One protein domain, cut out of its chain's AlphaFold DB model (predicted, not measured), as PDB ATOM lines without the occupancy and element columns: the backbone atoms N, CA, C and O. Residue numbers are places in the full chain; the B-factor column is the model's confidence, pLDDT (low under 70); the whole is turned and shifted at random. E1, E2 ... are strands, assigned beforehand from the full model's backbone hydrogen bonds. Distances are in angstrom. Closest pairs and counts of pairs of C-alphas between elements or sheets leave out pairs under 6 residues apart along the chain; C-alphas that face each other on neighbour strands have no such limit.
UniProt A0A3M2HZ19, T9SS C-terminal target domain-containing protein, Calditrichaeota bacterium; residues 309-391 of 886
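Overview. This is residues 309 to 391 of the 886 residues of the protein "T9SS C-terminal target domain-containing protein" of Calditrichaeota bacterium (UniProt A0A3M2HZ19). A strongly twisted sheet of four strands, E1, E6, E3 and E4, forms the body, and a two-stranded sheet, E2 and E5, lies partly face to face with it as a loose sandwich whose planes open by 44 degrees. A small three-stranded head, E7, E8 and E9, stands at the other end, beyond E6. The printed part has 83 residues with nine named strands, E1 to E9 in order, and no named helix; the class is all strand. The sheets run E1 - E6 - E3 - E4, E7 - E8 - E9 and E2 - E5, all antiparallel. The whole is compact, with a radius of gyration of the C-alphas of 12.7 A and spans of 37 by 30 by 18 A.

Along the chain. In the largest sheet, E1 is residues 313 to 317, beginning at C-alpha 313 (209.581, 234.310, 115.248). E6, residues 363 to 370, is the longest strand at 22.3 A. E3 is residues 335 to 339, 13.1 A, and E4 residues 344 to 350, 15.3 A. In the second sheet, E2 is residues 324 to 329, 16.5 A, and E5 residues 353 to 358, 15.7 A. The head holds E7, residues 375 to 378, E8, residues 381 to 384, and E9, residues 387 to 390, ending at C-alpha 390 (217.477, 240.883, 116.574).

Arrangement. E1 and E4 are the edge strands of the largest sheet. E1 and E6 are antiparallel at 156 degrees, with N 314 and O 366 2.9 A apart, within hydrogen-bond range. Between E6 and E3, N 367 and O 338 are 2.8 A apart. E3 and E4 form a hairpin, with N 337 and O 347 at 2.8 A. The sheet E2 E5, where N 354 and O 328 are 2.8 A apart, makes the sandwich, two sheets face to face, with 22 pairs of C-alphas within 10 A; the closest C-alphas of E4 and E5, Leu 346 and Pro 357, are 7.4 A apart. E7, E8 and E9 form a meander, each strand the antiparallel neighbour of the one before, with N 376 and O 383 at 2.8 A and N 382 and O 390 at 2.8 A. The closest C-alphas of E6 and E9, Val 367 and Val 389, are 6.8 A apart. E7 and E1 are apart.

Size, cuts and confidence. The two C-alphas farthest apart, Pro 321 and Gly 386, are 37.8 A apart. The printed part has no cut. The link E1 to E2 is short, the others tight. The mean pLDDT of the printed part is 97.5, and no printed residue is under 70.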
ATOM      1  N   PRO A 309     205.943 244.722 121.181       96.00
ATOM      2  CA  PRO A 309     205.608 244.312 119.816       96.00
ATOM      3  C   PRO A 309     206.769 243.593 119.119       96.00
ATOM      4  O   PRO A 309     207.902 244.068 119.150       96.00
ATOM      5  N   ALA A 310     206.479 242.435 118.526       97.75
ATOM      6  CA  ALA A 310     207.458 241.549 117.910       97.75
ATOM      7  C   ALA A 310     206.877 240.926 116.639       97.75
ATOM      8  O   ALA A 310     205.674 240.662 116.556       97.75
ATOM      9  N   TYR A 311     207.734 240.680 115.652       98.38
ATOM     10  CA  TYR A 311     207.353 239.935 114.455       98.38
ATOM     11  C   TYR A 311     207.281 238.429 114.732       98.38
ATOM     12  O   TYR A 311     207.955 237.964 115.653       98.38
ATOM     13  N   PRO A 312     206.503 237.650 113.951       98.50
ATOM     14  CA  PRO A 312     206.465 236.200 114.092       98.50
ATOM     15  C   PRO A 312     207.870 235.598 114.025       98.50
ATOM     16  O   PRO A 312     208.569 235.756 113.020       98.50
ATOM     17  N   THR A 313     208.249 234.895 115.090       98.62
ATOM     18  CA  THR A 313     209.581 234.310 115.248       98.62
ATOM     19  C   THR A 313     209.471 232.830 115.582       98.62
ATOM     20  O   THR A 313     208.745 232.427 116.497       98.62
ATOM     21  N   TYR A 314     210.195 232.013 114.819       98.81
ATOM     22  CA  TYR A 314     210.147 230.562 114.921       98.81
ATOM     23  C   TYR A 314     211.548 229.960 114.961       98.81
ATOM     24  O   TYR A 314     212.380 230.233 114.096       98.81
ATOM     25  N   LEU A 315     211.785 229.079 115.930       98.88
ATOM     26  CA  LEU A 315     213.003 228.284 116.013       98.88
ATOM     27  C   LEU A 315     212.801 226.930 115.320       98.88
ATOM     28  O   LEU A 315     211.846 226.202 115.603       98.88
ATOM     29  N   TYR A 316     213.747 226.579 114.455       98.81
ATOM     30  CA  TYR A 316     213.848 225.285 113.790       98.81
ATOM     31  C   TYR A 316     215.188 224.638 114.118       98.81
ATOM     32  O   TYR A 316     216.219 225.306 114.105       98.81
ATOM     33  N   PHE A 317     215.191 223.327 114.348       98.69
ATOM     34  CA  PHE A 317     216.413 222.532 114.463       98.69
ATOM     35  C   PHE A 317     216.375 221.374 113.469       98.69
ATOM     36  O   PHE A 317     215.426 220.589 113.456       98.69
ATOM     37  N   ASN A 318     217.417 221.264 112.651       98.56
ATOM     38  CA  ASN A 318     217.600 220.174 111.707       98.56
ATOM     39  C   ASN A 318     218.484 219.083 112.339       98.56
ATOM     40  O   ASN A 318     219.695 219.272 112.431       98.56
ATOM     41  N   PRO A 319     217.932 217.922 112.742       97.94
ATOM     42  CA  PRO A 319     218.719 216.839 113.331       97.94
ATOM     43  C   PRO A 319     219.467 215.998 112.284       97.94
ATOM     44  O   PRO A 319     220.180 215.061 112.649       97.94
ATOM     45  N   TYR A 320     219.255 216.249 110.989       98.38
ATOM     46  CA  TYR A 320     219.843 215.456 109.917       98.38
ATOM     47  C   TYR A 320     221.274 215.913 109.600       98.38
ATOM     48  O   TYR A 320     221.582 217.099 109.699       98.38
ATOM     49  N   PRO A 321     222.154 214.996 109.150       97.81
ATOM     50  CA  PRO A 321     223.539 215.317 108.795       97.81
ATOM     51  C   PRO A 321     223.673 216.002 107.423       97.81
ATOM     52  O   PRO A 321     224.771 216.084 106.882       97.81
ATOM     53  N   VAL A 322     222.560 216.433 106.830       98.19
ATOM     54  CA  VAL A 322     222.499 217.090 105.522       98.19
ATOM     55  C   VAL A 322     221.598 218.312 105.608       98.19
ATOM     56  O   VAL A 322     220.628 218.322 106.374       98.19
ATOM     57  N   ASP A 323     221.917 219.321 104.803       98.50
ATOM     58  CA  ASP A 323     221.064 220.488 104.623       98.50
ATOM     59  C   ASP A 323     219.700 220.051 104.084       98.50
ATOM     60  O   ASP A 323     219.577 219.090 103.316       98.50
ATOM     61  N   THR A 324     218.656 220.758 104.493       98.12
ATOM     62  CA  THR A 324     217.285 220.470 104.074       98.12
ATOM     63  C   THR A 324     216.474 221.756 103.975       98.12
ATOM     64  O   THR A 324     216.978 222.854 104.199       98.12
ATOM     65  N   THR A 325     215.201 221.632 103.618       98.38
ATOM     66  CA  THR A 325     214.257 222.750 103.611       98.38
ATOM     67  C   THR A 325     212.933 222.319 104.215       98.38
ATOM     68  O   THR A 325     212.476 221.215 103.910       98.38
ATOM     69  N   VAL A 326     212.281 223.208 104.956       98.50
ATOM     70  CA  VAL A 326     210.911 223.014 105.461       98.50
ATOM     71  C   VAL A 326     209.957 224.031 104.850       98.50
ATOM     72  O   VAL A 326     210.373 225.107 104.417       98.50
ATOM     73  N   ALA A 327     208.673 223.689 104.793       98.19
ATOM     74  CA  ALA A 327     207.626 224.648 104.479       98.19
ATOM     75  C   ALA A 327     207.494 225.688 105.610       98.19
ATOM     76  O   ALA A 327     207.376 225.334 106.783       98.19
ATOM     77  N   LEU A 328     207.497 226.969 105.242       98.06
ATOM     78  CA  LEU A 328     207.260 228.109 106.126       98.06
ATOM     79  C   LEU A 328     206.123 228.951 105.547       98.06
ATOM     80  O   LEU A 328     206.205 229.387 104.402       98.06
ATOM     81  N   GLU A 329     205.081 229.197 106.334       97.25
ATOM     82  CA  GLU A 329     203.995 230.101 105.953       97.25
ATOM     83  C   GLU A 329     204.335 231.526 106.394       97.25
ATOM     84  O   GLU A 329     204.412 231.790 107.593       97.25
ATOM     85  N   VAL A 330     204.535 232.436 105.435       97.19
ATOM     86  CA  VAL A 330     204.831 233.857 105.708       97.19
ATOM     87  C   VAL A 330     203.610 234.765 105.533       97.19
ATOM     88  O   VAL A 330     203.671 235.948 105.837       97.19
ATOM     89  N   GLY A 331     202.474 234.225 105.077       95.38
ATOM     90  CA  GLY A 331     201.234 234.978 104.874       95.38
ATOM     91  C   GLY A 331     201.157 235.706 103.525       95.38
ATOM     92  O   GLY A 331     202.067 235.648 102.704       95.38
ATOM     93  N   SER A 332     200.034 236.378 103.258       92.81
ATOM     94  CA  SER A 332     199.687 236.906 101.923       92.81
ATOM     95  C   SER A 332     200.414 238.191 101.501       92.81
ATOM     96  O   SER A 332     200.335 238.572 100.333       92.81
ATOM     97  N   GLY A 333     201.099 238.868 102.425       94.56
ATOM     98  CA  GLY A 333     201.941 240.034 102.139       94.56
ATOM     99  C   GLY A 333     203.328 239.663 101.603       94.56
ATOM    100  O   GLY A 333     203.710 238.492 101.595       94.56
ATOM    101  N   MET A 334     204.092 240.675 101.181       97.94
ATOM    102  CA  MET A 334     205.511 240.519 100.845       97.94
ATOM    103  C   MET A 334     206.345 240.612 102.121       97.94
ATOM    104  O   MET A 334     206.287 241.624 102.821       97.94
ATOM    105  N   HIS A 335     207.135 239.580 102.391       98.50
ATOM    106  CA  HIS A 335     207.942 239.449 103.596       98.50
ATOM    107  C   HIS A 335     209.392 239.119 103.256       98.50
ATOM    108  O   HIS A 335     209.673 238.484 102.239       98.50
ATOM    109  N   ASP A 336     210.299 239.513 104.138       98.50
ATOM    110  CA  ASP A 336     211.651 238.977 104.195       98.50
ATOM    111  C   ASP A 336     211.734 238.019 105.398       98.50
ATOM    112  O   ASP A 336     210.984 238.148 106.369       98.50
ATOM    113  N   VAL A 337     212.616 237.023 105.332       98.62
ATOM    114  CA  VAL A 337     212.863 236.088 106.437       98.62
ATOM    115  C   VAL A 337     214.300 236.259 106.888       98.62
ATOM    116  O   VAL A 337     215.231 235.920 106.153       98.62
ATOM    117  N   TYR A 338     214.461 236.798 108.089       98.50
ATOM    118  CA  TYR A 338     215.747 237.025 108.729       98.50
ATOM    119  C   TYR A 338     216.036 235.902 109.724       98.50
ATOM    120  O   TYR A 338     215.173 235.551 110.520       98.50
ATOM    121  N   ASP A 339     217.226 235.319 109.674       98.38
ATOM    122  CA  ASP A 339     217.708 234.378 110.676       98.38
ATOM    123  C   ASP A 339     218.568 235.117 111.695       98.38
ATOM    124  O   ASP A 339     219.703 235.497 111.399       98.38
ATOM    125  N   ALA A 340     218.018 235.297 112.894       97.56
ATOM    126  CA  ALA A 340     218.725 235.964 113.978       97.56
ATOM    127  C   ALA A 340     219.957 235.173 114.432       97.56
ATOM    128  O   ALA A 340     220.983 235.781 114.685       97.56
ATOM    129  N   ALA A 341     219.929 233.836 114.383       96.69
ATOM    130  CA  ALA A 341     221.053 233.012 114.836       96.69
ATOM    131  C   ALA A 341     222.291 233.075 113.917       96.69
ATOM    132  O   ALA A 341     223.395 232.720 114.332       96.69
ATOM    133  N   SER A 342     222.122 233.474 112.650       96.19
ATOM    134  CA  SER A 342     223.226 233.667 111.693       96.19
ATOM    135  C   SER A 342     223.424 235.122 111.266       96.19
ATOM    136  O   SER A 342     224.340 235.412 110.492       96.19
ATOM    137  N   ASN A 343     222.580 236.027 111.766       96.50
ATOM    138  CA  ASN A 343     222.459 237.428 111.378       96.50
ATOM    139  C   ASN A 343     222.307 237.655 109.855       96.50
ATOM    140  O   ASN A 343     222.930 238.553 109.275       96.50
ATOM    141  N   GLN A 344     221.509 236.827 109.168       96.06
ATOM    142  CA  GLN A 344     221.356 236.870 107.704       96.06
ATOM    143  C   GLN A 344     219.897 236.870 107.248       96.06
ATOM    144  O   GLN A 344     219.063 236.131 107.756       96.06
ATOM    145  N   PHE A 345     219.599 237.626 106.189       97.38
ATOM    146  CA  PHE A 345     218.357 237.443 105.437       97.38
ATOM    147  C   PHE A 345     218.455 236.185 104.573       97.38
ATOM    148  O   PHE A 345     219.263 236.119 103.647       97.38
ATOM    149  N   LEU A 346     217.619 235.192 104.869       97.94
ATOM    150  CA  LEU A 346     217.575 233.919 104.151       97.94
ATOM    151  C   LEU A 346     216.673 233.981 102.918       97.94
ATOM    152  O   LEU A 346     216.969 233.355 101.902       97.94
ATOM    153  N   LEU A 347     215.566 234.722 103.007       98.19
ATOM    154  CA  LEU A 347     214.584 234.895 101.935       98.19
ATOM    155  C   LEU A 347     214.172 236.369 101.862       98.19
ATOM    156  O   LEU A 347     214.047 237.017 102.898       98.19
ATOM    157  N   ALA A 348     213.935 236.888 100.657       97.50
ATOM    158  CA  ALA A 348     213.534 238.278 100.447       97.50
ATOM    159  C   ALA A 348     212.379 238.381  99.446       97.50
ATOM    160  O   ALA A 348     212.375 237.681  98.429       97.50
ATOM    161  N   GLY A 349     211.417 239.259  99.725       97.31
ATOM    162  CA  GLY A 349     210.260 239.523  98.873       97.31
ATOM    163  C   GLY A 349     209.399 238.284  98.620       97.31
ATOM    164  O   GLY A 349     208.983 238.040  97.488       97.31
ATOM    165  N   VAL A 350     209.169 237.471  99.649       98.25
ATOM    166  CA  VAL A 350     208.404 236.222  99.572       98.25
ATOM    167  C   VAL A 350     206.973 236.376 100.096       98.25
ATOM    168  O   VAL A 350     206.698 237.235 100.925       98.25
ATOM    169  N   SER A 351     206.049 235.527  99.631       98.06
ATOM    170  CA  SER A 351     204.643 235.509 100.070       98.06
ATOM    171  C   SER A 351     204.073 234.086 100.063       98.06
ATOM    172  O   SER A 351     204.462 233.282  99.213       98.06
ATOM    173  N   GLY A 352     203.096 233.804 100.922       97.88
ATOM    174  CA  GLY A 352     202.417 232.510 101.044       97.88
ATOM    175  C   GLY A 352     203.294 231.450 101.708       97.88
ATOM    176  O   GLY A 352     204.030 231.740 102.651       97.88
ATOM    177  N   THR A 353     203.243 230.218 101.205       97.88
ATOM    178  CA  THR A 353     204.114 229.136 101.675       97.88
ATOM    179  C   THR A 353     205.433 229.130 100.903       97.88
ATOM    180  O   THR A 353     205.443 228.993  99.678       97.88
ATOM    181  N   VAL A 354     206.558 229.206 101.612       98.19
ATOM    182  CA  VAL A 354     207.916 229.183 101.043       98.19
ATOM    183  C   VAL A 354     208.773 228.056 101.617       98.19
ATOM    184  O   VAL A 354     208.369 227.356 102.542       98.19
ATOM    185  N   ARG A 355     209.961 227.837 101.035       98.38
ATOM    186  CA  ARG A 355     210.938 226.842 101.501       98.38
ATOM    187  C   ARG A 355     212.032 227.536 102.306       98.38
ATOM    188  O   ARG A 355     212.855 228.237 101.729       98.38
ATOM    189  N   LEU A 356     212.041 227.320 103.618       98.62
ATOM    190  CA  LEU A 356     213.079 227.817 104.520       98.62
ATOM    191  C   LEU A 356     214.294 226.873 104.470       98.62
ATOM    192  O   LEU A 356     214.117 225.690 104.775       98.62
ATOM    193  N   PRO A 357     215.498 227.339 104.089       98.38
ATOM    194  CA  PRO A 357     216.709 226.524 104.144       98.38
ATOM    195  C   PRO A 357     217.157 226.292 105.590       98.38
ATOM    196  O   PRO A 357     217.163 227.219 106.393       98.38
ATOM    197  N   LEU A 358     217.553 225.058 105.909       98.44
ATOM    198  CA  LEU A 358     218.061 224.662 107.221       98.44
ATOM    199  C   LEU A 358     219.410 223.932 107.073       98.44
ATOM    200  O   LEU A 358     219.460 222.911 106.375       98.44
ATOM    201  N   PRO A 359     220.486 224.389 107.741       98.19
ATOM    202  CA  PRO A 359     221.791 223.729 107.689       98.19
ATOM    203  C   PRO A 359     221.783 222.365 108.396       98.19
ATOM    204  O   PRO A 359     221.005 222.139 109.326       98.19
ATOM    205  N   ALA A 360     222.643 221.443 107.958       98.06
ATOM    206  CA  ALA A 360     222.885 220.148 108.594       98.06
ATOM    207  C   ALA A 360     223.264 220.300 110.074       98.06
ATOM    208  O   ALA A 360     224.147 221.090 110.402       98.06
ATOM    209  N   ASP A 361     222.632 219.520 110.959       97.69
ATOM    210  CA  ASP A 361     222.856 219.581 112.413       97.69
ATOM    211  C   ASP A 361     222.868 221.027 112.957       97.69
ATOM    212  O   ASP A 361     223.664 221.376 113.828       97.69
ATOM    213  N   GLY A 362     222.008 221.892 112.416       97.50
ATOM    214  CA  GLY A 362     221.987 223.321 112.710       97.50
ATOM    215  C   GLY A 362     220.596 223.835 113.058       97.50
ATOM    216  O   GLY A 362     219.602 223.108 112.977       97.50
ATOM    217  N   ALA A 363     220.535 225.091 113.492       98.31
ATOM    218  CA  ALA A 363     219.291 225.764 113.832       98.31
ATOM    219  C   ALA A 363     219.145 227.076 113.068       98.31
ATOM    220  O   ALA A 363     220.144 227.676 112.684       98.31
ATOM    221  N   VAL A 364     217.893 227.479 112.866       98.75
ATOM    222  CA  VAL A 364     217.497 228.759 112.272       98.75
ATOM    223  C   VAL A 364     216.460 229.389 113.192       98.75
ATOM    224  O   VAL A 364     215.476 228.732 113.547       98.75
ATOM    225  N   LEU A 365     216.681 230.646 113.565       98.62
ATOM    226  CA  LEU A 365     215.748 231.478 114.314       98.62
ATOM    227  C   LEU A 365     215.105 232.470 113.340       98.62
ATOM    228  O   LEU A 365     215.557 233.601 113.180       98.62
ATOM    229  N   ALA A 366     214.075 232.001 112.638       98.62
ATOM    230  CA  ALA A 366     213.441 232.724 111.545       98.62
ATOM    231  C   ALA A 366     212.477 233.795 112.070       98.62
ATOM    232  O   ALA A 366     211.451 233.459 112.660       98.62
ATOM    233  N   VAL A 367     212.775 235.061 111.785       98.69
ATOM    234  CA  VAL A 367     211.933 236.236 112.028       98.69
ATOM    235  C   VAL A 367     211.309 236.679 110.704       98.69
ATOM    236  O   VAL A 367     212.018 236.975 109.738       98.69
ATOM    237  N   ILE A 368     209.978 236.704 110.641       98.62
ATOM    238  CA  ILE A 368     209.222 237.051 109.429       98.62
ATOM    239  C   ILE A 368     208.881 238.541 109.461       98.62
ATOM    240  O   ILE A 368     208.002 238.959 110.212       98.62
ATOM    241  N   VAL A 369     209.547 239.340 108.634       98.38
ATOM    242  CA  VAL A 369     209.451 240.810 108.663       98.38
ATOM    243  C   VAL A 369     208.825 241.357 107.375       98.38
ATOM    244  O   VAL A 369     208.896 240.696 106.337       98.38
ATOM    245  N   PRO A 370     208.206 242.552 107.384       97.81
ATOM    246  CA  PRO A 370     207.711 243.191 106.167       97.81
ATOM    247  C   PRO A 370     208.844 243.438 105.167       97.81
ATOM    248  O   PRO A 370     209.894 243.971 105.527       97.81
ATOM    249  N   SER A 371     208.628 243.082 103.899       97.25
ATOM    250  CA  SER A 371     209.641 243.314 102.869       97.25
ATOM    251  C   SER A 371     209.808 244.810 102.596       97.25
ATOM    252  O   SER A 371     208.825 245.528 102.390       97.25
ATOM    253  N   GLY A 372     211.058 245.278 102.585       94.38
ATOM    254  CA  GLY A 372     211.388 246.694 102.389       94.38
ATOM    255  C   GLY A 372     211.171 247.592 103.614       94.38
ATOM    256  O   GLY A 372     211.184 248.814 103.457       94.38
ATOM    257  N   GLY A 373     210.980 247.013 104.806       95.69
ATOM    258  CA  GLY A 373     210.936 247.761 106.065       95.69
ATOM    259  C   GLY A 373     212.243 248.512 106.356       95.69
ATOM    260  O   GLY A 373     213.323 248.160 105.869       95.69
ATOM    261  N   VAL A 374     212.159 249.584 107.143       97.62
ATOM    262  CA  VAL A 374     213.308 250.451 107.441       97.62
ATOM    263  C   VAL A 374     214.173 249.817 108.524       97.62
ATOM    264  O   VAL A 374     213.775 249.770 109.686       97.62
ATOM    265  N   ILE A 375     215.378 249.381 108.148       97.38
ATOM    266  CA  ILE A 375     216.370 248.846 109.087       97.38
ATOM    267  C   ILE A 375     216.989 249.991 109.900       97.38
ATOM    268  O   ILE A 375     217.598 250.912 109.349       97.38
ATOM    269  N   GLY A 376     216.864 249.901 111.219       97.00
ATOM    270  CA  GLY A 376     217.532 250.741 112.205       97.00
ATOM    271  C   GLY A 376     218.405 249.906 113.137       97.00
ATOM    272  O   GLY A 376     218.265 248.687 113.215       97.00
ATOM    273  N   TYR A 377     219.306 250.572 113.852       95.94
ATOM    274  CA  TYR A 377     220.120 249.935 114.880       95.94
ATOM    275  C   TYR A 377     220.113 250.779 116.141       95.94
ATOM    276  O   TYR A 377     220.293 251.996 116.070       95.94
ATOM    277  N   ASP A 378     219.956 250.105 117.268       94.06
ATOM    278  CA  ASP A 378     220.179 250.651 118.595       94.06
ATOM    279  C   ASP A 378     221.239 249.790 119.278       94.06
ATOM    280  O   ASP A 378     220.957 248.683 119.737       94.06
ATOM    281  N   LEU A 379     222.484 250.272 119.247       92.69
ATOM    282  CA  LEU A 379     223.679 249.504 119.602       92.69
ATOM    283  C   LEU A 379     223.767 248.189 118.796       92.69
ATOM    284  O   LEU A 379     223.894 248.238 117.568       92.69
ATOM    285  N   ASP A 380     223.737 247.037 119.464       92.00
ATOM    286  CA  ASP A 380     223.764 245.694 118.879       92.00
ATOM    287  C   ASP A 380     222.373 245.197 118.452       92.00
ATOM    288  O   ASP A 380     222.280 244.195 117.735       92.00
ATOM    289  N   ARG A 381     221.299 245.925 118.787       95.62
ATOM    290  CA  ARG A 381     219.925 245.575 118.412       95.62
ATOM    291  C   ARG A 381     219.600 246.056 117.006       95.62
ATOM    292  O   ARG A 381     219.768 247.236 116.692       95.62
ATOM    293  N   MET A 382     219.088 245.165 116.164       97.56
ATOM    294  CA  MET A 382     218.531 245.515 114.858       97.56
ATOM    295  C   MET A 382     217.018 245.678 114.966       97.56
ATOM    296  O   MET A 382     216.319 244.804 115.482       97.56
ATOM    297  N   LEU A 383     216.512 246.785 114.430       98.06
ATOM    298  CA  LEU A 383     215.090 247.089 114.357       98.06
ATOM    299  C   LEU A 383     214.643 247.162 112.900       98.06
ATOM    300  O   LEU A 383     215.392 247.639 112.049       98.06
ATOM    301  N   ILE A 384     213.409 246.760 112.623       98.19
ATOM    302  CA  ILE A 384     212.726 247.017 111.352       98.19
ATOM    303  C   ILE A 384     211.417 247.727 111.670       98.19
ATOM    304  O   ILE A 384     210.651 247.262 112.506       98.19
ATOM    305  N   ASP A 385     211.210 248.896 111.066       97.38
ATOM    306  CA  ASP A 385     210.048 249.763 111.316       97.38
ATOM    307  C   ASP A 385     209.820 250.067 112.815       97.38
ATOM    308  O   ASP A 385     208.695 250.224 113.285       97.38
ATOM    309  N   GLY A 386     210.914 250.159 113.579       96.50
ATOM    310  CA  GLY A 386     210.894 250.420 115.023       96.50
ATOM    311  C   GLY A 386     210.603 249.199 115.905       96.50
ATOM    312  O   GLY A 386     210.579 249.342 117.123       96.50
ATOM    313  N   VAL A 387     210.422 248.010 115.325       98.06
ATOM    314  CA  VAL A 387     210.252 246.738 116.044       98.06
ATOM    315  C   VAL A 387     211.588 246.002 116.101       98.06
ATOM    316  O   VAL A 387     212.252 245.860 115.077       98.06
ATOM    317  N   VAL A 388     211.992 245.519 117.280       97.69
ATOM    318  CA  VAL A 388     213.237 244.748 117.435       97.69
ATOM    319  C   VAL A 388     213.108 243.401 116.719       97.69
ATOM    320  O   VAL A 388     212.195 242.621 116.992       97.69
ATOM    321  N   VAL A 389     214.033 243.142 115.800       97.69
ATOM    322  CA  VAL A 389     214.138 241.899 115.016       97.69
ATOM    323  C   VAL A 389     215.232 240.998 115.570       97.69
ATOM    324  O   VAL A 389     215.082 239.783 115.568       97.69
ATOM    325  N   ASP A 390     216.316 241.596 116.057       97.38
ATOM    326  CA  ASP A 390     217.477 240.883 116.574       97.38
ATOM    327  C   ASP A 390     218.068 241.664 117.746       97.38
ATOM    328  O   ASP A 390     218.372 242.849 117.593       97.38
ATOM    329  N   TYR A 391     218.220 241.027 118.905       95.88
ATOM    330  CA  TYR A 391     218.868 241.648 120.061       95.88
ATOM    331  C   TYR A 391     220.404 241.577 119.977       95.88
ATOM    332  O   TYR A 391     221.080 242.347 120.656       95.88
TER     333      TYR A 391